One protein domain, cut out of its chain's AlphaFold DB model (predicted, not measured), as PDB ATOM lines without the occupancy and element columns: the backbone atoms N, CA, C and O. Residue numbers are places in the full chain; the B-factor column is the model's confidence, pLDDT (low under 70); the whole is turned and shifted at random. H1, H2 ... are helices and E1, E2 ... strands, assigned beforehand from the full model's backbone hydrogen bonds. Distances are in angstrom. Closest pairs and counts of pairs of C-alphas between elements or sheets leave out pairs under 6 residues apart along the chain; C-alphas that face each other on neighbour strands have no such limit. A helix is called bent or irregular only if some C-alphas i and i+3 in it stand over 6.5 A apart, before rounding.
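This is residues 2 to 94 and 162 to 270 of the 516 residues of an uncharacterized protein of Paramuricea clavata (UniProt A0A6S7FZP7). A small sheet of E1, E3 and E2 packs, mostly through its edge strand E1, on the long helix H3, which runs through the middle of a body of helices. H2 folds back along H3 as a helical hairpin, H5 runs beside H3, H10 crosses the end of H8, and the hairpin E4 and E5 packs by E4 on H8, far from H1 at the opposite end. The printed part has 202 residues, with ten named helices and five strands in the order H1 H2 H3 H4 H5 H6 E1 H7 H8 H9 E2 E3 H10 E4 E5, and is mostly helix; both sheets, E1 E3 E2 and E4 E5, are antiparallel. It is compact and rounded, with a radius of gyration of the C-alphas of 17.3 A and spans of 48 by 39 by 35 A.

Inner strand E3, residues 204 to 206, pairs with E1, residues 163 to 165 (N 165 to O 204, 2.8 A), and E2, residues 196 to 198 (N 197 to O 205, 2.8 A); E2 and E3 form a hairpin. H3, residues 37 to 58, is on this sheet, making two layers, a helix on one face of a sheet; its closest C-alphas to E1 are Asn 45 and Thr 163, 6.9 A. H2, residues 12 to 28, touches H3 (C-alphas of Leu 17 and Leu 53, 5.9 A) at a steep tilt of 36 degrees, only just past shallow, opposite ways. H5, residues 73 to 88, touches H3 (C-alphas of Thr 47 and Thr 79, 5.0 A) at a shallow tilt of 11 degrees, opposite ways; it is only just irregular, C-alphas 79 and 82 being 6.6 A apart, with a kink of 44 degrees near residue 82. H8, residues 174 to 183, touches H10, residues 230 to 246, at 66 degrees, a steep tilt, opposite ways (C-alphas of Glu 182 and Trp 241, 5.9 A). H9, residues 185 to 189, touches H10 (C-alphas of Cys 185 and Trp 241, 5.3 A). The hairpin E4, residues 255 to 259, and E5, residues 265 to 269, has N 256 and O 268 2.8 A apart. H1, residues 2 to 6, touches H2 (C-alphas of Ser 3 and Leu 18, 6.3 A); H6, residues 91 to 94, only just touches H2, with 3 pairs of C-alphas within 8 A, the closest Ala 28 and Gly 91, 4.8 A. H7, residues 167 to 172, is close to H8 but not clearly touching (C-alphas of Leu 170 and Trp 177, 6.3 A), and H4, residues 67 to 70, is apart from H3. Every O i to N i+4 pair is within hydrogen-bond range in H1, H2, H3, H7, H9 and H10, against 8 of 12 in H5 and 5 of 6 in H8; H4 and H6 are too short for such a pair.

From first to last C-alpha, H3 measures 30.9 A, H10 24.2 A, H2 24.0 A and H5 20.8 A. H1 begins at C-alpha 2 (120.320, 102.841, 61.554), H3 at C-alpha 37 (97.490, 117.956, 73.151), and E5 ends at C-alpha 269 (85.181, 95.705, 87.779).

The two C-alphas farthest apart, Gln 5 and Glu 262, are 55.5 A apart. Residues 95 to 161 are not printed; C-alphas 94 and 162 are 27.2 A apart across the cut. The link from E3 to H10, residues 207 to 229, is long. Mean pLDDT of the printed part is 89.0; residues 2 to 5 and 270 are under 70.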
ATOM      1  N   VAL A   2     120.344 104.239  61.067       55.50
ATOM      2  CA  VAL A   2     120.320 102.841  61.554       55.50
ATOM      3  C   VAL A   2     118.920 102.212  61.499       55.50
ATOM      4  O   VAL A   2     118.791 101.164  60.884       55.50
ATOM      5  N   SER A   3     117.871 102.865  62.029       57.88
ATOM      6  CA  SER A   3     116.520 102.263  62.091       57.88
ATOM      7  C   SER A   3     115.946 101.887  60.712       57.88
ATOM      8  O   SER A   3     115.497 100.767  60.501       57.88
ATOM      9  N   ASN A   4     116.055 102.768  59.715       65.06
ATOM     10  CA  ASN A   4     115.624 102.446  58.351       65.06
ATOM     11  C   ASN A   4     116.496 101.421  57.631       65.06
ATOM     12  O   ASN A   4     116.001 100.668  56.802       65.06
ATOM     13  N   GLN A   5     117.800 101.416  57.903       67.38
ATOM     14  CA  GLN A   5     118.739 100.516  57.231       67.38
ATOM     15  C   GLN A   5     118.575  99.060  57.659       67.38
ATOM     16  O   GLN A   5     119.016  98.171  56.935       67.38
ATOM     17  N   ILE A   6     117.975  98.828  58.826       71.62
ATOM     18  CA  ILE A   6     117.747  97.493  59.384       71.62
ATOM     19  C   ILE A   6     116.284  97.046  59.271       71.62
ATOM     20  O   ILE A   6     115.988  95.878  59.533       71.62
ATOM     21  N   ARG A   7     115.380  97.934  58.835       76.38
ATOM     22  CA  ARG A   7     113.962  97.629  58.621       76.38
ATOM     23  C   ARG A   7     113.813  96.492  57.611       76.38
ATOM     24  O   ARG A   7     114.386  96.527  56.528       76.38
ATOM     25  N   GLY A   8     113.061  95.460  57.993       76.00
ATOM     26  CA  GLY A   8     112.884  94.236  57.201       76.00
ATOM     27  C   GLY A   8     114.025  93.215  57.317       76.00
ATOM     28  O   GLY A   8     113.879  92.104  56.820       76.00
ATOM     29  N   ILE A   9     115.128  93.559  57.991       80.81
ATOM     30  CA  ILE A   9     116.263  92.657  58.256       80.81
ATOM     31  C   ILE A   9     116.206  92.135  59.696       80.81
ATOM     32  O   ILE A   9     116.499  90.969  59.950       80.81
ATOM     33  N   VAL A  10     115.840  92.996  60.648       83.19
ATOM     34  CA  VAL A  10     115.740  92.636  62.068       83.19
ATOM     35  C   VAL A  10     114.336  92.171  62.442       83.19
ATOM     36  O   VAL A  10     113.364  92.409  61.724       83.19
ATOM     37  N   ASN A  11     114.233  91.512  63.599       87.62
ATOM     38  CA  ASN A  11     112.953  91.111  64.171       87.62
ATOM     39  C   ASN A  11     111.990  92.323  64.250       87.62
ATOM     40  O   ASN A  11     112.411  93.384  64.723       87.62
ATOM     41  N   PRO A  12     110.712  92.184  63.845       87.62
ATOM     42  CA  PRO A  12     109.742  93.280  63.875       87.62
ATOM     43  C   PRO A  12     109.595  93.971  65.237       87.62
ATOM     44  O   PRO A  12     109.455  95.187  65.283       87.62
ATOM     45  N   LEU A  13     109.691  93.233  66.349       87.81
ATOM     46  CA  LEU A  13     109.634  93.807  67.699       87.81
ATOM     47  C   LEU A  13     110.870  94.655  68.018       87.81
ATOM     48  O   LEU A  13     110.759  95.683  68.679       87.81
ATOM     49  N   VAL A  14     112.046  94.260  67.520       90.25
ATOM     50  CA  VAL A  14     113.279  95.057  67.640       90.25
ATOM     51  C   VAL A  14     113.173  96.319  66.789       90.25
ATOM     52  O   VAL A  14     113.564  97.392  67.236       90.25
ATOM     53  N   GLN A  15     112.616  96.211  65.580       89.31
ATOM     54  CA  GLN A  15     112.361  97.376  64.738       89.31
ATOM     55  C   GLN A  15     111.413  98.357  65.436       89.31
ATOM     56  O   GLN A  15     111.717  99.541  65.518       89.31
ATOM     57  N   LEU A  16     110.313  97.855  66.000       90.12
ATOM     58  CA  LEU A  16     109.323  98.664  66.702       90.12
ATOM     59  C   LEU A  16     109.895  99.327  67.964       90.12
ATOM     60  O   LEU A  16     109.610 100.490  68.248       90.12
ATOM     61  N   LEU A  17     110.761  98.620  68.694       92.50
ATOM     62  CA  LEU A  17     111.500  99.178  69.825       92.50
ATOM     63  C   LEU A  17     112.359 100.386  69.408       92.50
ATOM     64  O   LEU A  17     112.433 101.375  70.135       92.50
ATOM     65  N   LEU A  18     113.005 100.318  68.243       91.25
ATOM     66  CA  LEU A  18     113.831 101.410  67.728       91.25
ATOM     67  C   LEU A  18     112.995 102.550  67.143       91.25
ATOM     68  O   LEU A  18     113.345 103.711  67.332       91.25
ATOM     69  N   ASP A  19     111.900 102.226  66.462       91.12
ATOM     70  CA  ASP A  19     110.970 103.208  65.900       91.12
ATOM     71  C   ASP A  19     110.349 104.068  67.004       91.12
ATOM     72  O   ASP A  19     110.455 105.292  66.959       91.12
ATOM     73  N   THR A  20     109.820 103.427  68.052       93.12
ATOM     74  CA  THR A  20     109.251 104.125  69.216       93.12
ATOM     75  C   THR A  20     110.273 105.040  69.891       93.12
ATOM     76  O   THR A  20     109.939 106.166  70.242       93.12
ATOM     77  N   LEU A  21     111.536 104.614  70.021       92.94
ATOM     78  CA  LEU A  21     112.590 105.455  70.593       92.94
ATOM     79  C   LEU A  21     112.860 106.709  69.753       92.94
ATOM     80  O   LEU A  21     113.036 107.791  70.307       92.94
ATOM     81  N   VAL A  22     112.908 106.575  68.428       91.62
ATOM     82  CA  VAL A  22     113.160 107.715  67.538       91.62
ATOM     83  C   VAL A  22     111.978 108.684  67.537       91.62
ATOM     84  O   VAL A  22     112.205 109.889  67.552       91.62
ATOM     85  N   GLU A  23     110.735 108.197  67.574       92.44
ATOM     86  CA  GLU A  23     109.562 109.072  67.711       92.44
ATOM     87  C   GLU A  23     109.535 109.794  69.069       92.44
ATOM     88  O   GLU A  23     109.254 110.991  69.127       92.44
ATOM     89  N   ILE A  24     109.892 109.107  70.164       94.12
ATOM     90  CA  ILE A  24     110.050 109.737  71.488       94.12
ATOM     91  C   ILE A  24     111.095 110.855  71.420       94.12
ATOM     92  O   ILE A  24     110.860 111.944  71.940       94.12
ATOM     93  N   GLN A  25     112.235 110.604  70.769       91.44
ATOM     94  CA  GLN A  25     113.279 111.611  70.573       91.44
ATOM     95  C   GLN A  25     112.779 112.793  69.742       91.44
ATOM     96  O   GLN A  25     113.045 113.932  70.114       91.44
ATOM     97  N   GLU A  26     112.041 112.549  68.657       91.38
ATOM     98  CA  GLU A  26     111.467 113.615  67.831       91.38
ATOM     99  C   GLU A  26     110.590 114.549  68.669       91.38
ATOM    100  O   GLU A  26     110.777 115.764  68.627       91.38
ATOM    101  N   ILE A  27     109.691 113.998  69.491       92.38
ATOM    102  CA  ILE A  27     108.805 114.805  70.338       92.38
ATOM    103  C   ILE A  27     109.588 115.500  71.463       92.38
ATOM    104  O   ILE A  27     109.351 116.673  71.742       92.38
ATOM    105  N   ALA A  28     110.532 114.811  72.110       89.56
ATOM    106  CA  ALA A  28     111.303 115.369  73.225       89.56
ATOM    107  C   ALA A  28     112.199 116.550  72.807       89.56
ATOM    108  O   ALA A  28     112.386 117.481  73.591       89.56
ATOM    109  N   TYR A  29     112.721 116.523  71.579       87.62
ATOM    110  CA  TYR A  29     113.545 117.591  71.002       87.62
ATOM    111  C   TYR A  29     112.742 118.592  70.158       87.62
ATOM    112  O   TYR A  29     113.328 119.512  69.596       87.62
ATOM    113  N   SER A  30     111.416 118.446  70.071       87.69
ATOM    114  CA  SER A  30     110.566 119.414  69.376       87.69
ATOM    115  C   SER A  30     110.487 120.739  70.137       87.69
ATOM    116  O   SER A  30     110.548 120.790  71.370       87.69
ATOM    117  N   SER A  31     110.314 121.825  69.386       86.38
ATOM    118  CA  SER A  31     110.164 123.170  69.948       86.38
ATOM    119  C   SER A  31     108.838 123.343  70.697       86.38
ATOM    120  O   SER A  31     107.857 122.647  70.431       86.38
ATOM    121  N   GLU A  32     108.764 124.338  71.587       87.12
ATOM    122  CA  GLU A  32     107.532 124.677  72.319       87.12
ATOM    123  C   GLU A  32     106.341 124.954  71.383       87.12
ATOM    124  O   GLU A  32     105.212 124.595  71.698       87.12
ATOM    125  N   ALA A  33     106.586 125.532  70.201       87.69
ATOM    126  CA  ALA A  33     105.545 125.838  69.218       87.69
ATOM    127  C   ALA A  33     104.905 124.589  68.582       87.69
ATOM    128  O   ALA A  33     103.812 124.676  68.029       87.69
ATOM    129  N   GLN A  34     105.578 123.438  68.645       89.38
ATOM    130  CA  GLN A  34     105.094 122.154  68.123       89.38
ATOM    131  C   GLN A  34     104.416 121.301  69.206       89.38
ATOM    132  O   GLN A  34     103.981 120.175  68.947       89.38
ATOM    133  N   ARG A  35     104.339 121.815  70.437       93.19
ATOM    134  CA  ARG A  35     103.685 121.143  71.552       93.19
ATOM    135  C   ARG A  35     102.175 121.289  71.422       93.19
ATOM    136  O   ARG A  35     101.652 122.397  71.364       93.19
ATOM    137  N   THR A  36     101.474 120.162  71.371       95.19
ATOM    138  CA  THR A  36     100.024 120.088  71.159       95.19
ATOM    139  C   THR A  36      99.431 119.000  72.057       95.19
ATOM    140  O   THR A  36     100.160 118.081  72.441       95.19
ATOM    141  N   PRO A  37      98.133 119.050  72.418       96.00
ATOM    142  CA  PRO A  37      97.490 117.956  73.151       96.00
ATOM    143  C   PRO A  37      97.726 116.590  72.492       96.00
ATOM    144  O   PRO A  37      98.056 115.617  73.168       96.00
ATOM    145  N   ARG A  38      97.672 116.537  71.156       96.44
ATOM    146  CA  ARG A  38      98.000 115.338  70.379       96.44
ATOM    147  C   ARG A  38      99.435 114.855  70.602       96.44
ATOM    148  O   ARG A  38      99.639 113.662  70.813       96.44
ATOM    149  N   SER A  39     100.436 115.740  70.554       95.25
ATOM    150  CA  SER A  39     101.835 115.329  70.751       95.25
ATOM    151  C   SER A  39     102.133 114.922  72.199       95.25
ATOM    152  O   SER A  39     102.918 113.996  72.416       95.25
ATOM    153  N   VAL A  40     101.441 115.518  73.178       96.06
ATOM    154  CA  VAL A  40     101.447 115.071  74.581       96.06
ATOM    155  C   VAL A  40     100.899 113.647  74.695       96.06
ATOM    156  O   VAL A  40     101.586 112.777  75.234       96.06
ATOM    157  N   LEU A  41      99.709 113.377  74.142       97.31
ATOM    158  CA  LEU A  41      99.114 112.036  74.143       97.31
ATOM    159  C   LEU A  41     100.039 111.014  73.465       97.31
ATOM    160  O   LEU A  41     100.321 109.960  74.038       97.31
ATOM    161  N   ARG A  42     100.585 111.361  72.291       96.88
ATOM    162  CA  ARG A  42     101.526 110.512  71.550       96.88
ATOM    163  C   ARG A  42     102.749 110.159  72.392       96.88
ATOM    164  O   ARG A  42     103.138 108.997  72.433       96.88
ATOM    165  N   LEU A  43     103.344 111.125  73.097       96.94
ATOM    166  CA  LEU A  43     104.509 110.857  73.940       96.94
ATOM    167  C   LEU A  43     104.171 109.933  75.114       96.94
ATOM    168  O   LEU A  43     104.937 109.010  75.402       96.94
ATOM    169  N   HIS A  44     103.030 110.139  75.775       97.31
ATOM    170  CA  HIS A  44     102.554 109.233  76.821       97.31
ATOM    171  C   HIS A  44     102.429 107.799  76.285       97.31
ATOM    172  O   HIS A  44     102.996 106.870  76.860       97.31
ATOM    173  N   ASN A  45     101.737 107.615  75.161       97.25
ATOM    174  CA  ASN A  45     101.498 106.293  74.585       97.25
ATOM    175  C   ASN A  45     102.791 105.618  74.112       97.25
ATOM    176  O   ASN A  45     103.040 104.456  74.436       97.25
ATOM    177  N   LEU A  46     103.652 106.354  73.403       96.50
ATOM    178  CA  LEU A  46     104.926 105.836  72.912       96.50
ATOM    179  C   LEU A  46     105.866 105.442  74.047       96.50
ATOM    180  O   LEU A  46     106.489 104.390  73.967       96.50
ATOM    181  N   THR A  47     105.986 106.253  75.099       96.62
ATOM    182  CA  THR A  47     106.891 105.951  76.221       96.62
ATOM    183  C   THR A  47     106.428 104.739  77.019       96.62
ATOM    184  O   THR A  47     107.254 103.890  77.366       96.62
ATOM    185  N   TRP A  48     105.118 104.594  77.239       95.75
ATOM    186  CA  TRP A  48     104.560 103.383  77.833       95.75
ATOM    187  C   TRP A  48     104.825 102.159  76.952       95.75
ATOM    188  O   TRP A  48     105.360 101.151  77.426       95.75
ATOM    189  N   TYR A  49     104.521 102.266  75.656       95.44
ATOM    190  CA  TYR A  49     104.666 101.156  74.722       95.44
ATOM    191  C   TYR A  49     106.130 100.741  74.552       95.44
ATOM    192  O   TYR A  49     106.462  99.560  74.646       95.44
ATOM    193  N   HIS A  50     107.031 101.714  74.424       95.31
ATOM    194  CA  HIS A  50     108.475 101.510  74.418       95.31
ATOM    195  C   HIS A  50     108.956 100.822  75.700       95.31
ATOM    196  O   HIS A  50     109.771  99.900  75.647       95.31
ATOM    197  N   GLY A  51     108.422 101.215  76.860       94.50
ATOM    198  CA  GLY A  51     108.719 100.570  78.134       94.50
ATOM    199  C   GLY A  51     108.322  99.091  78.162       94.50
ATOM    200  O   GLY A  51     109.102  98.251  78.622       94.50
ATOM    201  N   MET A  52     107.147  98.751  77.622       93.50
ATOM    202  CA  MET A  52     106.710  97.357  77.488       93.50
ATOM    203  C   MET A  52     107.587  96.579  76.499       93.50
ATOM    204  O   MET A  52     108.011  95.464  76.810       93.50
ATOM    205  N   LEU A  53     107.932  97.182  75.357       92.94
ATOM    206  CA  LEU A  53     108.821  96.584  74.357       92.94
ATOM    207  C   LEU A  53     110.222  96.329  74.918       92.94
ATOM    208  O   LEU A  53     110.793  95.268  74.681       92.94
ATOM    209  N   CYS A  54     110.771  97.249  75.715       93.00
ATOM    210  CA  CYS A  54     112.036  97.037  76.415       93.00
ATOM    211  C   CYS A  54     111.978  95.772  77.280       93.00
ATOM    212  O   CYS A  54     112.904  94.963  77.259       93.00
ATOM    213  N   ARG A  55     110.891  95.567  78.029       90.25
ATOM    214  CA  ARG A  55     110.729  94.385  78.890       90.25
ATOM    215  C   ARG A  55     110.559  93.095  78.090       90.25
ATOM    216  O   ARG A  55     111.078  92.068  78.512       90.25
ATOM    217  N   SER A  56     109.868  93.131  76.951       88.81
ATOM    218  CA  SER A  56     109.630  91.932  76.138       88.81
ATOM    219  C   SER A  56     110.806  91.560  75.231       88.81
ATOM    220  O   SER A  56     111.067  90.380  75.030       88.81
ATOM    221  N   VAL A  57     111.496  92.549  74.656       90.25
ATOM    222  CA  VAL A  57     112.563  92.345  73.661       90.25
ATOM    223  C   VAL A  57     113.931  92.205  74.320       90.25
ATOM    224  O   VAL A  57     114.715  91.347  73.922       90.25
ATOM    225  N   ILE A  58     114.235  93.057  75.302       90.00
ATOM    226  CA  ILE A  58     115.540  93.064  75.978       90.00
ATOM    227  C   ILE A  58     115.493  92.164  77.218       90.00
ATOM    228  O   ILE A  58     116.404  91.366  77.445       90.00
ATOM    229  N   GLY A  59     114.418  92.271  78.001       90.06
ATOM    230  CA  GLY A  59     114.248  91.525  79.245       90.06
ATOM    231  C   GLY A  59     115.212  91.961  80.351       90.06
ATOM    232  O   GLY A  59     115.902  92.973  80.263       90.06
ATOM    233  N   PHE A  60     115.263  91.174  81.426       88.38
ATOM    234  CA  PHE A  60     116.009  91.522  82.644       88.38
ATOM    235  C   PHE A  60     117.365  90.811  82.770       88.38
ATOM    236  O   PHE A  60     118.147  91.124  83.664       88.38
ATOM    237  N   SER A  61     117.668  89.869  81.873       86.19
ATOM    238  CA  SER A  61     118.910  89.081  81.879       86.19
ATOM    239  C   SER A  61     119.993  89.728  81.010       86.19
ATOM    240  O   SER A  61     120.367  89.225  79.949       86.19
ATOM    241  N   LEU A  62     120.486  90.885  81.448       86.75
ATOM    242  CA  LEU A  62     121.455  91.691  80.706       86.75
ATOM    243  C   LEU A  62     122.899  91.202  80.928       86.75
ATOM    244  O   LEU A  62     123.326  90.989  82.059       86.75
ATOM    245  N   LYS A  63     123.682  91.059  79.846       86.31
ATOM    246  CA  LYS A  63     125.079  90.567  79.910       86.31
ATOM    247  C   LYS A  63     126.139  91.662  80.061       86.31
ATOM    248  O   LYS A  63     127.190  91.413  80.633       86.31
ATOM    249  N   GLN A  64     125.903  92.841  79.482       86.44
ATOM    250  CA  GLN A  64     126.905  93.921  79.399       86.44
ATOM    251  C   GLN A  64     126.671  95.050  80.408       86.44
ATOM    252  O   GLN A  64     127.574  95.833  80.688       86.44
ATOM    253  N   LEU A  65     125.457  95.153  80.938       87.06
ATOM    254  CA  LEU A  65     125.037  96.212  81.839       87.06
ATOM    255  C   LEU A  65     124.119  95.599  82.894       87.06
ATOM    256  O   LEU A  65     123.438  94.623  82.608       87.06
ATOM    257  N   THR A  66     124.087  96.149  84.103       89.06
ATOM    258  CA  THR A  66     123.166  95.663  85.132       89.06
ATOM    259  C   THR A  66     121.745  96.147  84.856       89.06
ATOM    260  O   THR A  66     121.544  97.241  84.323       89.06
ATOM    261  N   THR A  67     120.748  95.378  85.291       88.25
ATOM    262  CA  THR A  67     119.325  95.748  85.214       88.25
ATOM    263  C   THR A  67     119.067  97.118  85.832       88.25
ATOM    264  O   THR A  67     118.402  97.946  85.220       88.25
ATOM    265  N   ARG A  68     119.695  97.406  86.981       87.81
ATOM    266  CA  ARG A  68     119.627  98.716  87.645       87.81
ATOM    267  C   ARG A  68     120.159  99.857  86.780       87.81
ATOM    268  O   ARG A  68     119.629 100.952  86.847       87.81
ATOM    269  N   LYS A  69     121.208  99.642  85.984       88.38
ATOM    270  CA  LYS A  69     121.738 100.693  85.106       88.38
ATOM    271  C   LYS A  69     120.848 100.917  83.882       88.38
ATOM    272  O   LYS A  69     120.723 102.055  83.450       88.38
ATOM    273  N   PHE A  70     120.245  99.859  83.334       89.38
ATOM    274  CA  PHE A  70     119.404  99.972  82.140       89.38
ATOM    275  C   PHE A  70     118.029 100.533  82.496       89.38
ATOM    276  O   PHE A  70     117.622 101.551  81.953       89.38
ATOM    277  N   TYR A  71     117.352  99.902  83.457       90.88
ATOM    278  CA  TYR A  71     116.009 100.261  83.918       90.88
ATOM    279  C   TYR A  71     116.004 101.263  85.081       90.88
ATOM    280  O   TYR A  71     114.958 101.503  85.676       90.88
ATOM    281  N   GLY A  72     117.162 101.825  85.427       88.62
ATOM    282  CA  GLY A  72     117.280 102.863  86.449       88.62
ATOM    283  C   GLY A  72     116.877 104.237  85.928       88.62
ATOM    284  O   GLY A  72     115.992 104.368  85.084       88.62
ATOM    285  N   ASN A  73     117.570 105.269  86.407       86.75
ATOM    286  CA  ASN A  73     117.165 106.665  86.234       86.75
ATOM    287  C   ASN A  73     116.883 107.059  84.781       86.75
ATOM    288  O   ASN A  73     115.878 107.702  84.527       86.75
ATOM    289  N   TYR A  74     117.711 106.660  83.810       82.06
ATOM    290  CA  TYR A  74     117.492 107.058  82.414       82.06
ATOM    291  C   TYR A  74     116.189 106.502  81.836       82.06
ATOM    292  O   TYR A  74     115.413 107.243  81.235       82.06
ATOM    293  N   PHE A  75     115.929 105.214  82.045       89.75
ATOM    294  CA  PHE A  75     114.689 104.589  81.601       89.75
ATOM    295  C   PHE A  75     113.492 105.170  82.350       89.75
ATOM    296  O   PHE A  75     112.516 105.559  81.715       89.75
ATOM    297  N   HIS A  76     113.597 105.311  83.675       90.31
ATOM    298  CA  HIS A  76     112.547 105.914  84.491       90.31
ATOM    299  C   HIS A  76     112.228 107.344  84.039       90.31
ATOM    300  O   HIS A  76     111.064 107.678  83.848       90.31
ATOM    301  N   ASN A  77     113.244 108.160  83.754       89.31
ATOM    302  CA  ASN A  77     113.065 109.516  83.244       89.31
ATOM    303  C   ASN A  77     112.290 109.525  81.926       89.31
ATOM    304  O   ASN A  77     111.349 110.302  81.791       89.31
ATOM    305  N   ILE A  78     112.621 108.637  80.987       90.94
ATOM    306  CA  ILE A  78     111.925 108.549  79.696       90.94
ATOM    307  C   ILE A  78     110.479 108.069  79.877       90.94
ATOM    308  O   ILE A  78     109.571 108.642  79.285       90.94
ATOM    309  N   THR A  79     110.243 107.036  80.689       91.56
ATOM    310  CA  THR A  79     108.909 106.424  80.808       91.56
ATOM    311  C   THR A  79     107.978 107.134  81.786       91.56
ATOM    312  O   THR A  79     106.763 107.041  81.649       91.56
ATOM    313  N   ALA A  80     108.525 107.826  82.789       88.56
ATOM    314  CA  ALA A  80     107.759 108.402  83.890       88.56
ATOM    315  C   ALA A  80     107.824 109.930  83.946       88.56
ATOM    316  O   ALA A  80     106.797 110.546  84.221       88.56
ATOM    317  N   HIS A  81     108.960 110.569  83.666       91.56
ATOM    318  CA  HIS A  81     109.070 112.027  83.805       91.56
ATOM    319  C   HIS A  81     108.836 112.770  82.491       91.56
ATOM    320  O   HIS A  81     108.039 113.703  82.475       91.56
ATOM    321  N   ALA A  82     109.429 112.322  81.383       92.69
ATOM    322  CA  ALA A  82     109.358 113.018  80.100       92.69
ATOM    323  C   ALA A  82     107.917 113.314  79.625       92.69
ATOM    324  O   ALA A  82     107.670 114.445  79.200       92.69
ATOM    325  N   PRO A  83     106.931 112.397  79.746       94.19
ATOM    326  CA  PRO A  83     105.557 112.697  79.334       94.19
ATOM    327  C   PRO A  83     104.887 113.775  80.199       94.19
ATOM    328  O   PRO A  83     104.256 114.687  79.673       94.19
ATOM    329  N   ILE A  84     105.083 113.719  81.523       93.12
ATOM    330  CA  ILE A  84     104.516 114.699  82.469       93.12
ATOM    331  C   ILE A  84     105.206 116.056  82.316       93.12
ATOM    332  O   ILE A  84     104.551 117.091  82.379       93.12
ATOM    333  N   GLN A  85     106.513 116.069  82.057       93.06
ATOM    334  CA  GLN A  85     107.244 117.287  81.711       93.06
ATOM    335  C   GLN A  85     106.658 117.945  80.464       93.06
ATOM    336  O   GLN A  85     106.322 119.127  80.517       93.06
ATOM    337  N   ASN A  86     106.409 117.170  79.404       94.00
ATOM    338  CA  ASN A  86     105.840 117.678  78.155       94.00
ATOM    339  C   ASN A  86     104.421 118.268  78.318       94.00
ATOM    340  O   ASN A  86     104.003 119.138  77.558       94.00
ATOM    341  N   ARG A  87     103.671 117.904  79.361       93.88
ATOM    342  CA  ARG A  87     102.398 118.586  79.656       93.88
ATOM    343  C   ARG A  87     102.564 120.067  79.999       93.88
ATOM    344  O   ARG A  87     101.671 120.856  79.700       93.88
ATOM    345  N   LEU A  88     103.706 120.465  80.563       93.19
ATOM    346  CA  LEU A  88     103.952 121.833  81.036       93.19
ATOM    347  C   LEU A  88     105.012 122.592  80.234       93.19
ATOM    348  O   LEU A  88     104.927 123.818  80.130       93.19
ATOM    349  N   ILE A  89     106.024 121.887  79.732       91.69
ATOM    350  CA  ILE A  89     107.206 122.471  79.101       91.69
ATOM    351  C   ILE A  89     107.812 121.497  78.084       91.69
ATOM    352  O   ILE A  89     107.939 120.301  78.344       91.69
ATOM    353  N   SER A  90     108.207 122.001  76.915       89.38
ATOM    354  CA  SER A  90     108.956 121.218  75.922       89.38
ATOM    355  C   SER A  90     110.264 120.649  76.488       89.38
ATOM    356  O   SER A  90     110.979 121.310  77.244       89.38
ATOM    357  N   GLY A  91     110.614 119.426  76.072       84.12
ATOM    358  CA  GLY A  91     111.823 118.743  76.543       84.12
ATOM    359  C   GLY A  91     113.099 119.538  76.255       84.12
ATOM    360  O   GLY A  91     113.952 119.664  77.135       84.12
ATOM    361  N   ILE A  92     113.185 120.183  75.087       80.25
ATOM    362  CA  ILE A  92     114.325 121.036  74.723       80.25
ATOM    363  C   ILE A  92     114.517 122.210  75.693       80.25
ATOM    364  O   ILE A  92     115.646 122.538  76.045       80.25
ATOM    365  N   SER A  93     113.430 122.793  76.204       78.75
ATOM    366  CA  SER A  93     113.490 123.907  77.159       78.75
ATOM    367  C   SER A  93     113.982 123.468  78.542       78.75
ATOM    368  O   SER A  93     114.500 124.283  79.303       78.75
ATOM    369  N   THR A  94     113.839 122.179  78.865       75.94
ATOM    370  CA  THR A  94     114.358 121.577  80.104       75.94
ATOM    371  C   THR A  94     115.771 121.022  79.973       75.94
ATOM    372  O   THR A  94     116.360 120.637  80.981       75.94
ATOM    373  N   ASN A 162      98.173 105.745  64.045       96.19
ATOM    374  CA  ASN A 162      97.719 105.804  65.426       96.19
ATOM    375  C   ASN A 162      98.414 104.755  66.294       96.19
ATOM    376  O   ASN A 162      98.726 103.651  65.838       96.19
ATOM    377  N   THR A 163      98.672 105.088  67.560       95.81
ATOM    378  CA  THR A 163      99.191 104.085  68.488       95.81
ATOM    379  C   THR A 163      98.103 103.048  68.736       95.81
ATOM    380  O   THR A 163      97.055 103.380  69.283       95.81
ATOM    381  N   VAL A 164      98.372 101.788  68.393       95.25
ATOM    382  CA  VAL A 164      97.498 100.655  68.715       95.25
ATOM    383  C   VAL A 164      98.180  99.780  69.756       95.25
ATOM    384  O   VAL A 164      99.258  99.232  69.512       95.25
ATOM    385  N   ILE A 165      97.557  99.652  70.926       93.94
ATOM    386  CA  ILE A 165      98.031  98.813  72.023       93.94
ATOM    387  C   ILE A 165      97.288  97.471  71.999       93.94
ATOM    388  O   ILE A 165      96.072  97.445  72.212       93.94
ATOM    389  N   PRO A 166      97.996  96.341  71.798       91.88
ATOM    390  CA  PRO A 166      97.352  95.037  71.709       91.88
ATOM    391  C   PRO A 166      96.721  94.583  73.029       91.88
ATOM    392  O   PRO A 166      97.364  94.633  74.083       91.88
ATOM    393  N   LYS A 167      95.528  93.984  72.970       90.00
ATOM    394  CA  LYS A 167      94.797  93.408  74.116       90.00
ATOM    395  C   LYS A 167      95.638  92.452  74.965       90.00
ATOM    396  O   LYS A 167      95.533  92.409  76.195       90.00
ATOM    397  N   GLN A 168      96.493  91.666  74.313       87.69
ATOM    398  CA  GLN A 168      97.402  90.731  74.984       87.69
ATOM    399  C   GLN A 168      98.399  91.457  75.900       87.69
ATOM    400  O   GLN A 168      98.724  90.977  76.984       87.69
ATOM    401  N   MET A 169      98.862  92.641  75.497       88.50
ATOM    402  CA  MET A 169      99.780  93.445  76.299       88.50
ATOM    403  C   MET A 169      99.076  94.050  77.516       88.50
ATOM    404  O   MET A 169      99.655  94.064  78.605       88.50
ATOM    405  N   LEU A 170      97.821  94.476  77.338       89.19
ATOM    406  CA  LEU A 170      96.972  95.027  78.397       89.19
ATOM    407  C   LEU A 170      96.693  93.993  79.489       89.19
ATOM    408  O   LEU A 170      96.893  94.250  80.673       89.19
ATOM    409  N   THR A 171      96.291  92.788  79.080       85.75
ATOM    410  CA  THR A 171      95.987  91.680  80.000       85.75
ATOM    411  C   THR A 171      97.214  91.190  80.771       85.75
ATOM    412  O   THR A 171      97.084  90.813  81.932       85.75
ATOM    413  N   ARG A 172      98.411  91.244  80.171       87.81
ATOM    414  CA  ARG A 172      99.672  90.876  80.837       87.81
ATOM    415  C   ARG A 172     100.175  91.941  81.819       87.81
ATOM    416  O   ARG A 172     100.904  91.603  82.745       87.81
ATOM    417  N   ASN A 173      99.812  93.212  81.629       87.88
ATOM    418  CA  ASN A 173     100.356  94.338  82.399       87.88
ATOM    419  C   ASN A 173      99.263  95.257  82.987       87.88
ATOM    420  O   ASN A 173      99.339  96.473  82.805       87.88
ATOM    421  N   PRO A 174      98.266  94.730  83.726       87.50
ATOM    422  CA  PRO A 174      97.092  95.506  84.135       87.50
ATOM    423  C   PRO A 174      97.437  96.697  85.040       87.50
ATOM    424  O   PRO A 174      96.907  97.785  84.847       87.50
ATOM    425  N   ARG A 175      98.384  96.534  85.976       88.44
ATOM    426  CA  ARG A 175      98.830  97.619  86.871       88.44
ATOM    427  C   ARG A 175      99.521  98.754  86.116       88.44
ATOM    428  O   ARG A 175      99.187  99.917  86.300       88.44
ATOM    429  N   PHE A 176     100.467  98.413  85.238       89.94
ATOM    430  CA  PHE A 176     101.161  99.411  84.419       89.94
ATOM    431  C   PHE A 176     100.212 100.097  83.441       89.94
ATOM    432  O   PHE A 176     100.432 101.252  83.092       89.94
ATOM    433  N   TRP A 177      99.185  99.386  82.980       93.31
ATOM    434  CA  TRP A 177      98.163  99.956  82.122       93.31
ATOM    435  C   TRP A 177      97.269 100.943  82.872       93.31
ATOM    436  O   TRP A 177      97.090 102.058  82.401       93.31
ATOM    437  N   GLN A 178      96.790 100.594  84.068       92.88
ATOM    438  CA  GLN A 178      96.018 101.526  84.888       92.88
ATOM    439  C   GLN A 178      96.812 102.800  85.199       92.88
ATOM    440  O   GLN A 178      96.321 103.896  84.952       92.88
ATOM    441  N   ALA A 179      98.063 102.661  85.650       92.38
ATOM    442  CA  ALA A 179      98.924 103.807  85.940       92.38
ATOM    443  C   ALA A 179      99.159 104.697  84.703       92.38
ATOM    444  O   ALA A 179      99.346 105.905  84.823       92.38
ATOM    445  N   HIS A 180      99.151 104.116  83.499       95.31
ATOM    446  CA  HIS A 180      99.184 104.882  82.254       95.31
ATOM    447  C   HIS A 180      97.883 105.648  82.023       95.31
ATOM    448  O   HIS A 180      97.936 106.850  81.777       95.31
ATOM    449  N   LEU A 181      96.734 104.980  82.159       95.00
ATOM    450  CA  LEU A 181      95.411 105.591  82.001       95.00
ATOM    451  C   LEU A 181      95.174 106.743  82.980       95.00
ATOM    452  O   LEU A 181      94.671 107.784  82.570       95.00
ATOM    453  N   GLU A 182      95.608 106.611  84.232       94.06
ATOM    454  CA  GLU A 182      95.553 107.685  85.235       94.06
ATOM    455  C   GLU A 182      96.306 108.945  84.782       94.06
ATOM    456  O   GLU A 182      95.895 110.067  85.071       94.06
ATOM    457  N   ARG A 183      97.382 108.782  84.007       95.31
ATOM    458  CA  ARG A 183      98.218 109.885  83.509       95.31
ATOM    459  C   ARG A 183      97.689 110.540  82.228       95.31
ATOM    460  O   ARG A 183      98.193 111.594  81.832       95.31
ATOM    461  N   ILE A 184      96.710 109.918  81.575       96.25
ATOM    462  CA  ILE A 184      96.032 110.431  80.374       96.25
ATOM    463  C   ILE A 184      94.510 110.516  80.567       96.25
ATOM    464  O   ILE A 184      93.754 110.532  79.600       96.25
ATOM    465  N   CYS A 185      94.046 110.530  81.815       94.88
ATOM    466  CA  CYS A 185      92.631 110.433  82.162       94.88
ATOM    467  C   CYS A 185      91.790 111.597  81.620       94.88
ATOM    468  O   CYS A 185      90.632 111.416  81.268       94.88
ATOM    469  N   ASP A 186      92.384 112.774  81.470       95.56
ATOM    470  CA  ASP A 186      91.807 113.937  80.802       95.56
ATOM    471  C   ASP A 186      91.487 113.690  79.318       95.56
ATOM    472  O   ASP A 186      90.457 114.147  78.825       95.56
ATOM    473  N   PHE A 187      92.304 112.900  78.617       95.81
ATOM    474  CA  PHE A 187      91.979 112.417  77.271       95.81
ATOM    475  C   PHE A 187      90.874 111.354  77.292       95.81
ATOM    476  O   PHE A 187      90.076 111.284  76.357       95.81
ATOM    477  N   LEU A 188      90.795 110.544  78.355       94.12
ATOM    478  CA  LEU A 188      89.735 109.543  78.514       94.12
ATOM    479  C   LEU A 188      88.377 110.190  78.804       94.12
ATOM    480  O   LEU A 188      87.369 109.726  78.277       94.12
ATOM    481  N   LEU A 189      88.351 111.276  79.587       92.38
ATOM    482  CA  LEU A 189      87.146 112.037  79.937       92.38
ATOM    483  C   LEU A 189      86.356 112.528  78.724       92.38
ATOM    484  O   LEU A 189      85.141 112.693  78.826       92.38
ATOM    485  N   ALA A 190      87.035 112.763  77.600       90.50
ATOM    486  CA  ALA A 190      86.399 113.155  76.350       90.50
ATOM    487  C   ALA A 190      85.430 112.071  75.830       90.50
ATOM    488  O   ALA A 190      84.428 112.393  75.200       90.50
ATOM    489  N   GLY A 191      85.689 110.801  76.152       88.50
ATOM    490  CA  GLY A 191      84.893 109.649  75.733       88.50
ATOM    491  C   GLY A 191      85.508 108.867  74.569       88.50
ATOM    492  O   GLY A 191      86.428 109.332  73.886       88.50
ATOM    493  N   ASP A 192      84.991 107.652  74.375       89.06
ATOM    494  CA  ASP A 192      85.350 106.766  73.260       89.06
ATOM    495  C   ASP A 192      85.020 107.441  71.915       89.06
ATOM    496  O   ASP A 192      83.994 108.108  71.763       89.06
ATOM    497  N   GLY A 193      85.932 107.322  70.953       90.50
ATOM    498  CA  GLY A 193      85.818 107.924  69.628       90.50
ATOM    499  C   GLY A 193      86.339 109.362  69.510       90.50
ATOM    500  O   GLY A 193      86.290 109.906  68.408       90.50
ATOM    501  N   ILE A 194      86.865 109.978  70.582       93.00
ATOM    502  CA  ILE A 194      87.447 111.337  70.514       93.00
ATOM    503  C   ILE A 194      88.976 111.327  70.448       93.00
ATOM    504  O   ILE A 194      89.550 111.872  69.512       93.00
ATOM    505  N   TRP A 195      89.636 110.737  71.444       95.06
ATOM    506  CA  TRP A 195      91.107 110.618  71.497       95.06
ATOM    507  C   TRP A 195      91.585 109.174  71.493       95.06
ATOM    508  O   TRP A 195      92.774 108.902  71.314       95.06
ATOM    509  N   TRP A 196      90.663 108.246  71.710       95.00
ATOM    510  CA  TRP A 196      90.932 106.830  71.804       95.00
ATOM    511  C   TRP A 196      89.666 106.052  71.458       95.00
ATOM    512  O   TRP A 196      88.564 106.600  71.524       95.00
ATOM    513  N   ARG A 197      89.819 104.780  71.101       93.94
ATOM    514  CA  ARG A 197      88.701 103.855  70.933       93.94
ATOM    515  C   ARG A 197      89.083 102.427  71.278       93.94
ATOM    516  O   ARG A 197      90.247 102.037  71.150       93.94
ATOM    517  N   THR A 198      88.083 101.624  71.620       91.62
ATOM    518  CA  THR A 198      88.229 100.162  71.650       91.62
ATOM    519  C   THR A 198      87.971  99.578  70.256       91.62
ATOM    520  O   THR A 198      86.917  99.789  69.651       91.62
ATOM    521  N   CYS A 199      88.943  98.849  69.712       90.94
ATOM    522  CA  CYS A 199      88.808  98.113  68.459       90.94
ATOM    523  C   CYS A 199      87.961  96.844  68.659       90.94
ATOM    524  O   CYS A 199      87.834  96.322  69.767       90.94
ATOM    525  N   THR A 200      87.411  96.295  67.576       87.44
ATOM    526  CA  THR A 200      86.555  95.089  67.614       87.44
ATOM    527  C   THR A 200      87.277  93.850  68.151       87.44
ATOM    528  O   THR A 200      86.676  93.010  68.815       87.44
ATOM    529  N   ASN A 201      88.587  93.748  67.922       87.38
ATOM    530  CA  ASN A 201      89.445  92.689  68.460       87.38
ATOM    531  C   ASN A 201      89.821  92.901  69.951       87.38
ATOM    532  O   ASN A 201      90.410  92.018  70.585       87.38
ATOM    533  N   GLY A 202      89.436  94.041  70.533       86.19
ATOM    534  CA  GLY A 202      89.733  94.463  71.900       86.19
ATOM    535  C   GLY A 202      91.098  95.129  72.086       86.19
ATOM    536  O   GLY A 202      91.513  95.308  73.231       86.19
ATOM    537  N   ASP A 203      91.797  95.464  70.999       92.19
ATOM    538  CA  ASP A 203      92.939  96.379  71.030       92.19
ATOM    539  C   ASP A 203      92.459  97.811  71.281       92.19
ATOM    540  O   ASP A 203      91.289  98.135  71.071       92.19
ATOM    541  N   ILE A 204      93.364  98.672  71.740       94.69
ATOM    542  CA  ILE A 204      93.055 100.074  72.027       94.69
ATOM    543  C   ILE A 204      93.831 100.957  71.066       94.69
ATOM    544  O   ILE A 204      95.060 100.916  71.045       94.69
ATOM    545  N   GLU A 205      93.113 101.755  70.288       96.44
ATOM    546  CA  GLU A 205      93.684 102.711  69.346       96.44
ATOM    547  C   GLU A 205      93.607 104.125  69.925       96.44
ATOM    548  O   GLU A 205      92.559 104.533  70.421       96.44
ATOM    549  N   PHE A 206      94.699 104.882  69.837       97.38
ATOM    550  CA  PHE A 206      94.760 106.297  70.200       97.38
ATOM    551  C   PHE A 206      94.933 107.170  68.964       97.38
ATOM    552  O   PHE A 206      95.836 106.943  68.162       97.38
ATOM    553  N   PHE A 207      94.126 108.221  68.841       96.31
ATOM    554  CA  PHE A 207      94.148 109.144  67.703       96.31
ATOM    555  C   PHE A 207      95.268 110.182  67.835       96.31
ATOM    556  O   PHE A 207      95.047 111.388  67.919       96.31
ATOM    557  N   ASP A 208      96.506 109.693  67.876       95.88
ATOM    558  CA  ASP A 208      97.707 110.461  68.206       95.88
ATOM    559  C   ASP A 208      98.700 110.605  67.032       95.88
ATOM    560  O   ASP A 208      99.718 111.299  67.144       95.88
ATOM    561  N   ALA A 209      98.385 110.027  65.866       94.31
ATOM    562  CA  ALA A 209      99.181 110.160  64.644       94.31
ATOM    563  C   ALA A 209      99.252 111.601  64.120       94.31
ATOM    564  O   ALA A 209      98.323 112.385  64.300       94.31
ATOM    565  N   LYS A 210     100.312 111.941  63.371       89.56
ATOM    566  CA  LYS A 210     100.500 113.280  62.761       89.56
ATOM    567  C   LYS A 210      99.378 113.710  61.805       89.56
ATOM    568  O   LYS A 210      99.264 114.898  61.533       89.56
ATOM    569  N   GLY A 211      98.578 112.771  61.298       89.56
ATOM    570  CA  GLY A 211      97.419 113.065  60.450       89.56
ATOM    571  C   GLY A 211      96.175 113.549  61.207       89.56
ATOM    572  O   GLY A 211      95.276 114.095  60.575       89.56
ATOM    573  N   ASN A 212      96.112 113.367  62.531       94.06
ATOM    574  CA  ASN A 212      94.971 113.803  63.341       94.06
ATOM    575  C   ASN A 212      95.095 115.276  63.767       94.06
ATOM    576  O   ASN A 212      96.206 115.812  63.810       94.06
ATOM    577  N   PRO A 213      93.977 115.930  64.141       94.06
ATOM    578  CA  PRO A 213      93.995 117.289  64.668       94.06
ATOM    579  C   PRO A 213      94.884 117.426  65.906       94.06
ATOM    580  O   PRO A 213      94.859 116.594  66.809       94.06
ATOM    581  N   ASP A 214      95.635 118.523  65.977       94.88
ATOM    582  CA  ASP A 214      96.522 118.807  67.107       94.88
ATOM    583  C   ASP A 214      95.777 119.025  68.431       94.88
ATOM    584  O   ASP A 214      96.296 118.689  69.498       94.88
ATOM    585  N   ALA A 215      94.556 119.556  68.360       93.75
ATOM    586  CA  ALA A 215      93.656 119.738  69.485       93.75
ATOM    587  C   ALA A 215      92.209 119.485  69.047       93.75
ATOM    588  O   ALA A 215      91.829 119.768  67.909       93.75
ATOM    589  N   VAL A 216      91.399 118.997  69.981       92.94
ATOM    590  CA  VAL A 216      89.968 118.742  69.805       92.94
ATOM    591  C   VAL A 216      89.233 119.496  70.917       92.94
ATOM    592  O   VAL A 216      89.691 119.424  72.058       92.94
ATOM    593  N   PRO A 217      88.123 120.214  70.648       90.94
ATOM    594  CA  PRO A 217      87.436 121.028  71.660       90.94
ATOM    595  C   PRO A 217      86.984 120.262  72.910       90.94
ATOM    596  O   PRO A 217      86.918 120.832  73.991       90.94
ATOM    597  N   GLN A 218      86.665 118.975  72.758       89.75
ATOM    598  CA  GLN A 218      86.274 118.070  73.840       89.75
ATOM    599  C   GLN A 218      87.477 117.479  74.601       89.75
ATOM    600  O   GLN A 218      87.287 116.749  75.569       89.75
ATOM    601  N   GLY A 219      88.702 117.747  74.143       88.88
ATOM    602  CA  GLY A 219      89.948 117.280  74.742       88.88
ATOM    603  C   GLY A 219      90.543 118.235  75.775       88.88
ATOM    604  O   GLY A 219      90.027 119.334  75.991       88.88
ATOM    605  N   PRO A 220      91.671 117.839  76.388       92.94
ATOM    606  CA  PRO A 220      92.390 118.704  77.308       92.94
ATOM    607  C   PRO A 220      93.015 119.902  76.590       92.94
ATOM    608  O   PRO A 220      93.432 119.832  75.428       92.94
ATOM    609  N   THR A 221      93.121 121.007  77.319       91.62
ATOM    610  CA  THR A 221      93.905 122.173  76.915       91.62
ATOM    611  C   THR A 221      95.334 122.038  77.431       91.62
ATOM    612  O   THR A 221      95.591 121.396  78.446       91.62
ATOM    613  N   LEU A 222      96.296 122.641  76.729       91.00
ATOM    614  CA  LEU A 222      97.674 122.638  77.208       91.00
ATOM    615  C   LEU A 222      97.852 123.605  78.372       91.00
ATOM    616  O   LEU A 222      97.558 124.797  78.267       91.00
ATOM    617  N   HIS A 223      98.438 123.094  79.446       92.06
ATOM    618  CA  HIS A 223      98.979 123.910  80.517       92.06
ATOM    619  C   HIS A 223     100.410 124.362  80.183       92.06
ATOM    620  O   HIS A 223     101.075 123.851  79.272       92.06
ATOM    621  N   HIS A 224     100.885 125.381  80.895       90.12
ATOM    622  CA  HIS A 224     102.211 125.957  80.694       90.12
ATOM    623  C   HIS A 224     102.870 126.206  82.049       90.12
ATOM    624  O   HIS A 224     102.201 126.617  82.995       90.12
ATOM    625  N   PHE A 225     104.191 126.053  82.142       88.19
ATOM    626  CA  PHE A 225     104.945 126.247  83.393       88.19
ATOM    627  C   PHE A 225     104.819 127.652  84.023       88.19
ATOM    628  O   PHE A 225     105.225 127.875  85.158       88.19
ATOM    629  N   ARG A 226     104.287 128.628  83.275       87.62
ATOM    630  CA  ARG A 226     104.004 129.993  83.768       87.62
ATOM    631  C   ARG A 226     102.655 130.109  84.475       87.62
ATOM    632  O   ARG A 226     102.463 131.052  85.229       87.62
ATOM    633  N   SER A 227     101.723 129.201  84.192       89.56
ATOM    634  CA  SER A 227     100.361 129.195  84.741       89.56
ATOM    635  C   SER A 227     100.066 127.971  85.609       89.56
ATOM    636  O   SER A 227      99.077 127.971  86.333       89.56
ATOM    637  N   SER A 228     100.912 126.942  85.556       93.69
ATOM    638  CA  SER A 228     100.790 125.703  86.323       93.69
ATOM    639  C   SER A 228     102.175 125.175  86.720       93.69
ATOM    640  O   SER A 228     103.207 125.687  86.287       93.69
ATOM    641  N   ASN A 229     102.206 124.152  87.567       94.31
ATOM    642  CA  ASN A 229     103.407 123.448  88.012       94.31
ATOM    643  C   ASN A 229     103.106 121.948  88.162       94.31
ATOM    644  O   ASN A 229     101.950 121.539  88.082       94.31
ATOM    645  N   PHE A 230     104.128 121.123  88.402       92.62
ATOM    646  CA  PHE A 230     103.957 119.665  88.467       92.62
ATOM    647  C   PHE A 230     102.935 119.205  89.507       92.62
ATOM    648  O   PHE A 230     102.149 118.310  89.222       92.62
ATOM    649  N   LYS A 231     102.892 119.849  90.677       94.62
ATOM    650  CA  LYS A 231     101.932 119.512  91.733       94.62
ATOM    651  C   LYS A 231     100.498 119.859  91.329       94.62
ATOM    652  O   LYS A 231      99.570 119.108  91.615       94.62
ATOM    653  N   ALA A 232     100.308 120.989  90.649       95.06
ATOM    654  CA  ALA A 232      99.011 121.375  90.104       95.06
ATOM    655  C   ALA A 232      98.563 120.430  88.975       95.06
ATOM    656  O   ALA A 232      97.404 120.025  88.965       95.06
ATOM    657  N   GLU A 233      99.474 120.028  88.083       94.94
ATOM    658  CA  GLU A 233      99.196 119.058  87.014       94.94
ATOM    659  C   GLU A 233      98.824 117.679  87.579       94.94
ATOM    660  O   GLU A 233      97.873 117.051  87.126       94.94
ATOM    661  N   GLU A 234      99.526 117.220  88.615       94.19
ATOM    662  CA  GLU A 234      99.208 115.963  89.295       94.19
ATOM    663  C   GLU A 234      97.818 116.007  89.945       94.19
ATOM    664  O   GLU A 234      97.024 115.084  89.778       94.19
ATOM    665  N   ASN A 235      97.487 117.096  90.645       96.00
ATOM    666  CA  ASN A 235      96.161 117.281  91.237       96.00
ATOM    667  C   ASN A 235      95.059 117.373  90.173       96.00
ATOM    668  O   ASN A 235      93.964 116.841  90.375       96.00
ATOM    669  N   TYR A 236      95.345 118.021  89.041       95.88
ATOM    670  CA  TYR A 236      94.450 118.070  87.889       95.88
ATOM    671  C   TYR A 236      94.157 116.658  87.370       95.88
ATOM    672  O   TYR A 236      92.992 116.272  87.300       95.88
ATOM    673  N   LEU A 237      95.191 115.849  87.119       95.62
ATOM    674  CA  LEU A 237      95.029 114.472  86.651       95.62
ATOM    675  C   LEU A 237      94.311 113.585  87.676       95.62
ATOM    676  O   LEU A 237      93.403 112.846  87.309       95.62
ATOM    677  N   LYS A 238      94.620 113.703  88.972       94.75
ATOM    678  CA  LYS A 238      93.875 112.992  90.031       94.75
ATOM    679  C   LYS A 238      92.387 113.348  90.015       94.75
ATOM    680  O   LYS A 238      91.540 112.464  90.115       94.75
ATOM    681  N   THR A 239      92.066 114.629  89.835       95.75
ATOM    682  CA  THR A 239      90.677 115.099  89.727       95.75
ATOM    683  C   THR A 239      90.007 114.545  88.471       95.75
ATOM    684  O   THR A 239      88.888 114.041  88.543       95.75
ATOM    685  N   CYS A 240      90.688 114.575  87.325       95.06
ATOM    686  CA  CYS A 240      90.169 114.028  86.076       95.06
ATOM    687  C   CYS A 240      89.916 112.518  86.158       95.06
ATOM    688  O   CYS A 240      88.868 112.052  85.716       95.06
ATOM    689  N   TRP A 241      90.822 111.762  86.780       93.50
ATOM    690  CA  TRP A 241      90.641 110.334  87.025       93.50
ATOM    691  C   TRP A 241      89.424 110.062  87.908       93.50
ATOM    692  O   TRP A 241      88.576 109.242  87.560       93.50
ATOM    693  N   GLN A 242      89.277 110.808  89.003       92.06
ATOM    694  CA  GLN A 242      88.108 110.701  89.870       92.06
ATOM    695  C   GLN A 242      86.809 111.006  89.106       92.06
ATOM    696  O   GLN A 242      85.828 110.273  89.227       92.06
ATOM    697  N   MET A 243      86.818 112.017  88.234       92.69
ATOM    698  CA  MET A 243      85.686 112.318  87.357       92.69
ATOM    699  C   MET A 243      85.384 111.181  86.371       92.69
ATOM    700  O   MET A 243      84.209 110.927  86.109       92.69
ATOM    701  N   CYS A 244      86.394 110.482  85.832       90.31
ATOM    702  CA  CYS A 244      86.171 109.294  84.999       90.31
ATOM    703  C   CYS A 244      85.398 108.222  85.777       90.31
ATOM    704  O   CYS A 244      84.446 107.648  85.246       90.31
ATOM    705  N   LEU A 245      85.783 107.986  87.035       88.94
ATOM    706  CA  LEU A 245      85.160 106.993  87.909       88.94
ATOM    707  C   LEU A 245      83.725 107.378  88.297       88.94
ATOM    708  O   LEU A 245      82.827 106.540  88.239       88.94
ATOM    709  N   GLU A 246      83.495 108.639  88.667       88.81
ATOM    710  CA  GLU A 246      82.180 109.147  89.082       88.81
ATOM    711  C   GLU A 246      81.181 109.192  87.930       88.81
ATOM    712  O   GLU A 246      80.020 108.811  88.089       88.81
ATOM    713  N   ARG A 247      81.636 109.627  86.750       87.56
ATOM    714  CA  ARG A 247      80.813 109.694  85.535       87.56
ATOM    715  C   ARG A 247      80.670 108.348  84.838       87.56
ATOM    716  O   ARG A 247      79.945 108.282  83.849       87.56
ATOM    717  N   LYS A 248      81.351 107.308  85.334       84.88
ATOM    718  CA  LYS A 248      81.378 105.967  84.738       84.88
ATOM    719  C   LYS A 248      81.745 106.024  83.255       84.88
ATOM    720  O   LYS A 248      81.090 105.423  82.408       84.88
ATOM    721  N   ILE A 249      82.782 106.802  82.939       84.81
ATOM    722  CA  ILE A 249      83.315 106.844  81.578       84.81
ATOM    723  C   ILE A 249      83.781 105.427  81.233       84.81
ATOM    724  O   ILE A 249      84.531 104.842  82.022       84.81
ATOM    725  N   PRO A 250      83.353 104.865  80.092       81.75
ATOM    726  CA  PRO A 250      83.726 103.513  79.734       81.75
ATOM    727  C   PRO A 250      85.205 103.528  79.361       81.75
ATOM    728  O   PRO A 250      85.571 104.008  78.297       81.75
ATOM    729  N   MET A 251      86.070 103.099  80.276       83.88
ATOM    730  CA  MET A 251      87.524 103.155  80.110       83.88
ATOM    731  C   MET A 251      88.060 101.839  79.539       83.88
ATOM    732  O   MET A 251      87.466 100.781  79.764       83.88
ATOM    733  N   PRO A 252      89.221 101.855  78.860       83.06
ATOM    734  CA  PRO A 252      89.806 100.665  78.250       83.06
ATOM    735  C   PRO A 252      90.515  99.762  79.277       83.06
ATOM    736  O   PRO A 252      91.651  99.332  79.083       83.06
ATOM    737  N   ILE A 253      89.872  99.479  80.407       82.56
ATOM    738  CA  ILE A 253      90.390  98.653  81.500       82.56
ATOM    739  C   ILE A 253      89.269  97.762  82.028       82.56
ATOM    740  O   ILE A 253      88.118  98.170  82.034       82.56
ATOM    741  N   LYS A 254      89.596  96.531  82.439       74.50
ATOM    742  CA  LYS A 254      88.601  95.569  82.946       74.50
ATOM    743  C   LYS A 254      88.454  95.592  84.461       74.50
ATOM    744  O   LYS A 254      87.354  95.461  84.979       74.50
ATOM    745  N   VAL A 255      89.576  95.713  85.165       78.25
ATOM    746  CA  VAL A 255      89.632  95.670  86.626       78.25
ATOM    747  C   VAL A 255      90.480  96.837  87.098       78.25
ATOM    748  O   VAL A 255      91.629  96.972  86.682       78.25
ATOM    749  N   LEU A 256      89.895  97.662  87.955       81.50
ATOM    750  CA  LEU A 256      90.519  98.805  88.600       81.50
ATOM    751  C   LEU A 256      91.023  98.392  89.982       81.50
ATOM    752  O   LEU A 256      90.292  97.771  90.750       81.50
ATOM    753  N   GLN A 257      92.257  98.759  90.303       82.00
ATOM    754  CA  GLN A 257      92.794  98.759  91.661       82.00
ATOM    755  C   GLN A 257      92.558 100.149  92.248       82.00
ATOM    756  O   GLN A 257      93.187 101.108  91.815       82.00
ATOM    757  N   ILE A 258      91.627 100.267  93.192       78.88
ATOM    758  CA  ILE A 258      91.230 101.543  93.798       78.88
ATOM    759  C   ILE A 258      91.474 101.458  95.299       78.88
ATOM    760  O   ILE A 258      91.139 100.454  95.924       78.88
ATOM    761  N   GLU A 259      92.036 102.510  95.878       76.94
ATOM    762  CA  GLU A 259      92.158 102.645  97.325       76.94
ATOM    763  C   GLU A 259      90.774 102.916  97.940       76.94
ATOM    764  O   GLU A 259      90.043 103.809  97.505       76.94
ATOM    765  N   ASN A 260      90.362 102.102  98.911       75.06
ATOM    766  CA  ASN A 260      89.101 102.290  99.618       75.06
ATOM    767  C   ASN A 260      89.217 103.411 100.672       75.06
ATOM    768  O   ASN A 260      90.296 103.927 100.949       75.06
ATOM    769  N   ALA A 261      88.097 103.767 101.311       72.88
ATOM    770  CA  ALA A 261      88.062 104.801 102.354       72.88
ATOM    771  C   ALA A 261      88.936 104.493 103.593       72.88
ATOM    772  O   ALA A 261      89.129 105.363 104.437       72.88
ATOM    773  N   GLU A 262      89.446 103.266 103.711       73.25
ATOM    774  CA  GLU A 262      90.280 102.777 104.812       73.25
ATOM    775  C   GLU A 262      91.771 102.712 104.424       73.25
ATOM    776  O   GLU A 262      92.585 102.274 105.232       73.25
ATOM    777  N   GLY A 263      92.131 103.123 103.201       70.31
ATOM    778  CA  GLY A 263      93.503 103.079 102.681       70.31
ATOM    779  C   GLY A 263      93.924 101.728 102.085       70.31
ATOM    780  O   GLY A 263      95.090 101.520 101.758       70.31
ATOM    781  N   ASN A 264      92.997 100.777 101.945       75.06
ATOM    782  CA  ASN A 264      93.265  99.447 101.399       75.06
ATOM    783  C   ASN A 264      92.987  99.394  99.892       75.06
ATOM    784  O   ASN A 264      91.954  99.870  99.423       75.06
ATOM    785  N   MET A 265      93.851  98.724  99.129       76.62
ATOM    786  CA  MET A 265      93.640  98.512  97.693       76.62
ATOM    787  C   MET A 265      92.572  97.441  97.437       76.62
ATOM    788  O   MET A 265      92.730  96.283  97.823       76.62
ATOM    789  N   VAL A 266      91.505  97.808  96.729       78.94
ATOM    790  CA  VAL A 266      90.382  96.934  96.368       78.94
ATOM    791  C   VAL A 266      90.273  96.812  94.848       78.94
ATOM    792  O   VAL A 266      90.508  97.765  94.108       78.94
ATOM    793  N   LEU A 267      89.907  95.618  94.377       78.88
ATOM    794  CA  LEU A 267      89.621  95.358  92.967       78.88
ATOM    795  C   LEU A 267      88.154  95.671  92.664       78.88
ATOM    796  O   LEU A 267      87.257  95.144  93.318       78.88
ATOM    797  N   LYS A 268      87.913  96.496  91.645       75.38
ATOM    798  CA  LYS A 268      86.577  96.833  91.148       75.38
ATOM    799  C   LYS A 268      86.495  96.536  89.656       75.38
ATOM    800  O   LYS A 268      87.381  96.940  88.906       75.38
ATOM    801  N   GLU A 269      85.447  95.849  89.212       70.31
ATOM    802  CA  GLU A 269      85.181  95.705  87.779       70.31
ATOM    803  C   GLU A 269      84.844  97.076  87.183       70.31
ATOM    804  O   GLU A 269      84.044  97.838  87.734       70.31
ATOM    805  N   ALA A 270      85.513  97.416  86.088       67.56
ATOM    806  CA  ALA A 270      85.219  98.624  85.338       67.56
ATOM    807  C   ALA A 270      84.013  98.376  84.425       67.56
ATOM    808  O   ALA A 270      83.882  97.302  83.842       67.56
TER     809      ALA A 270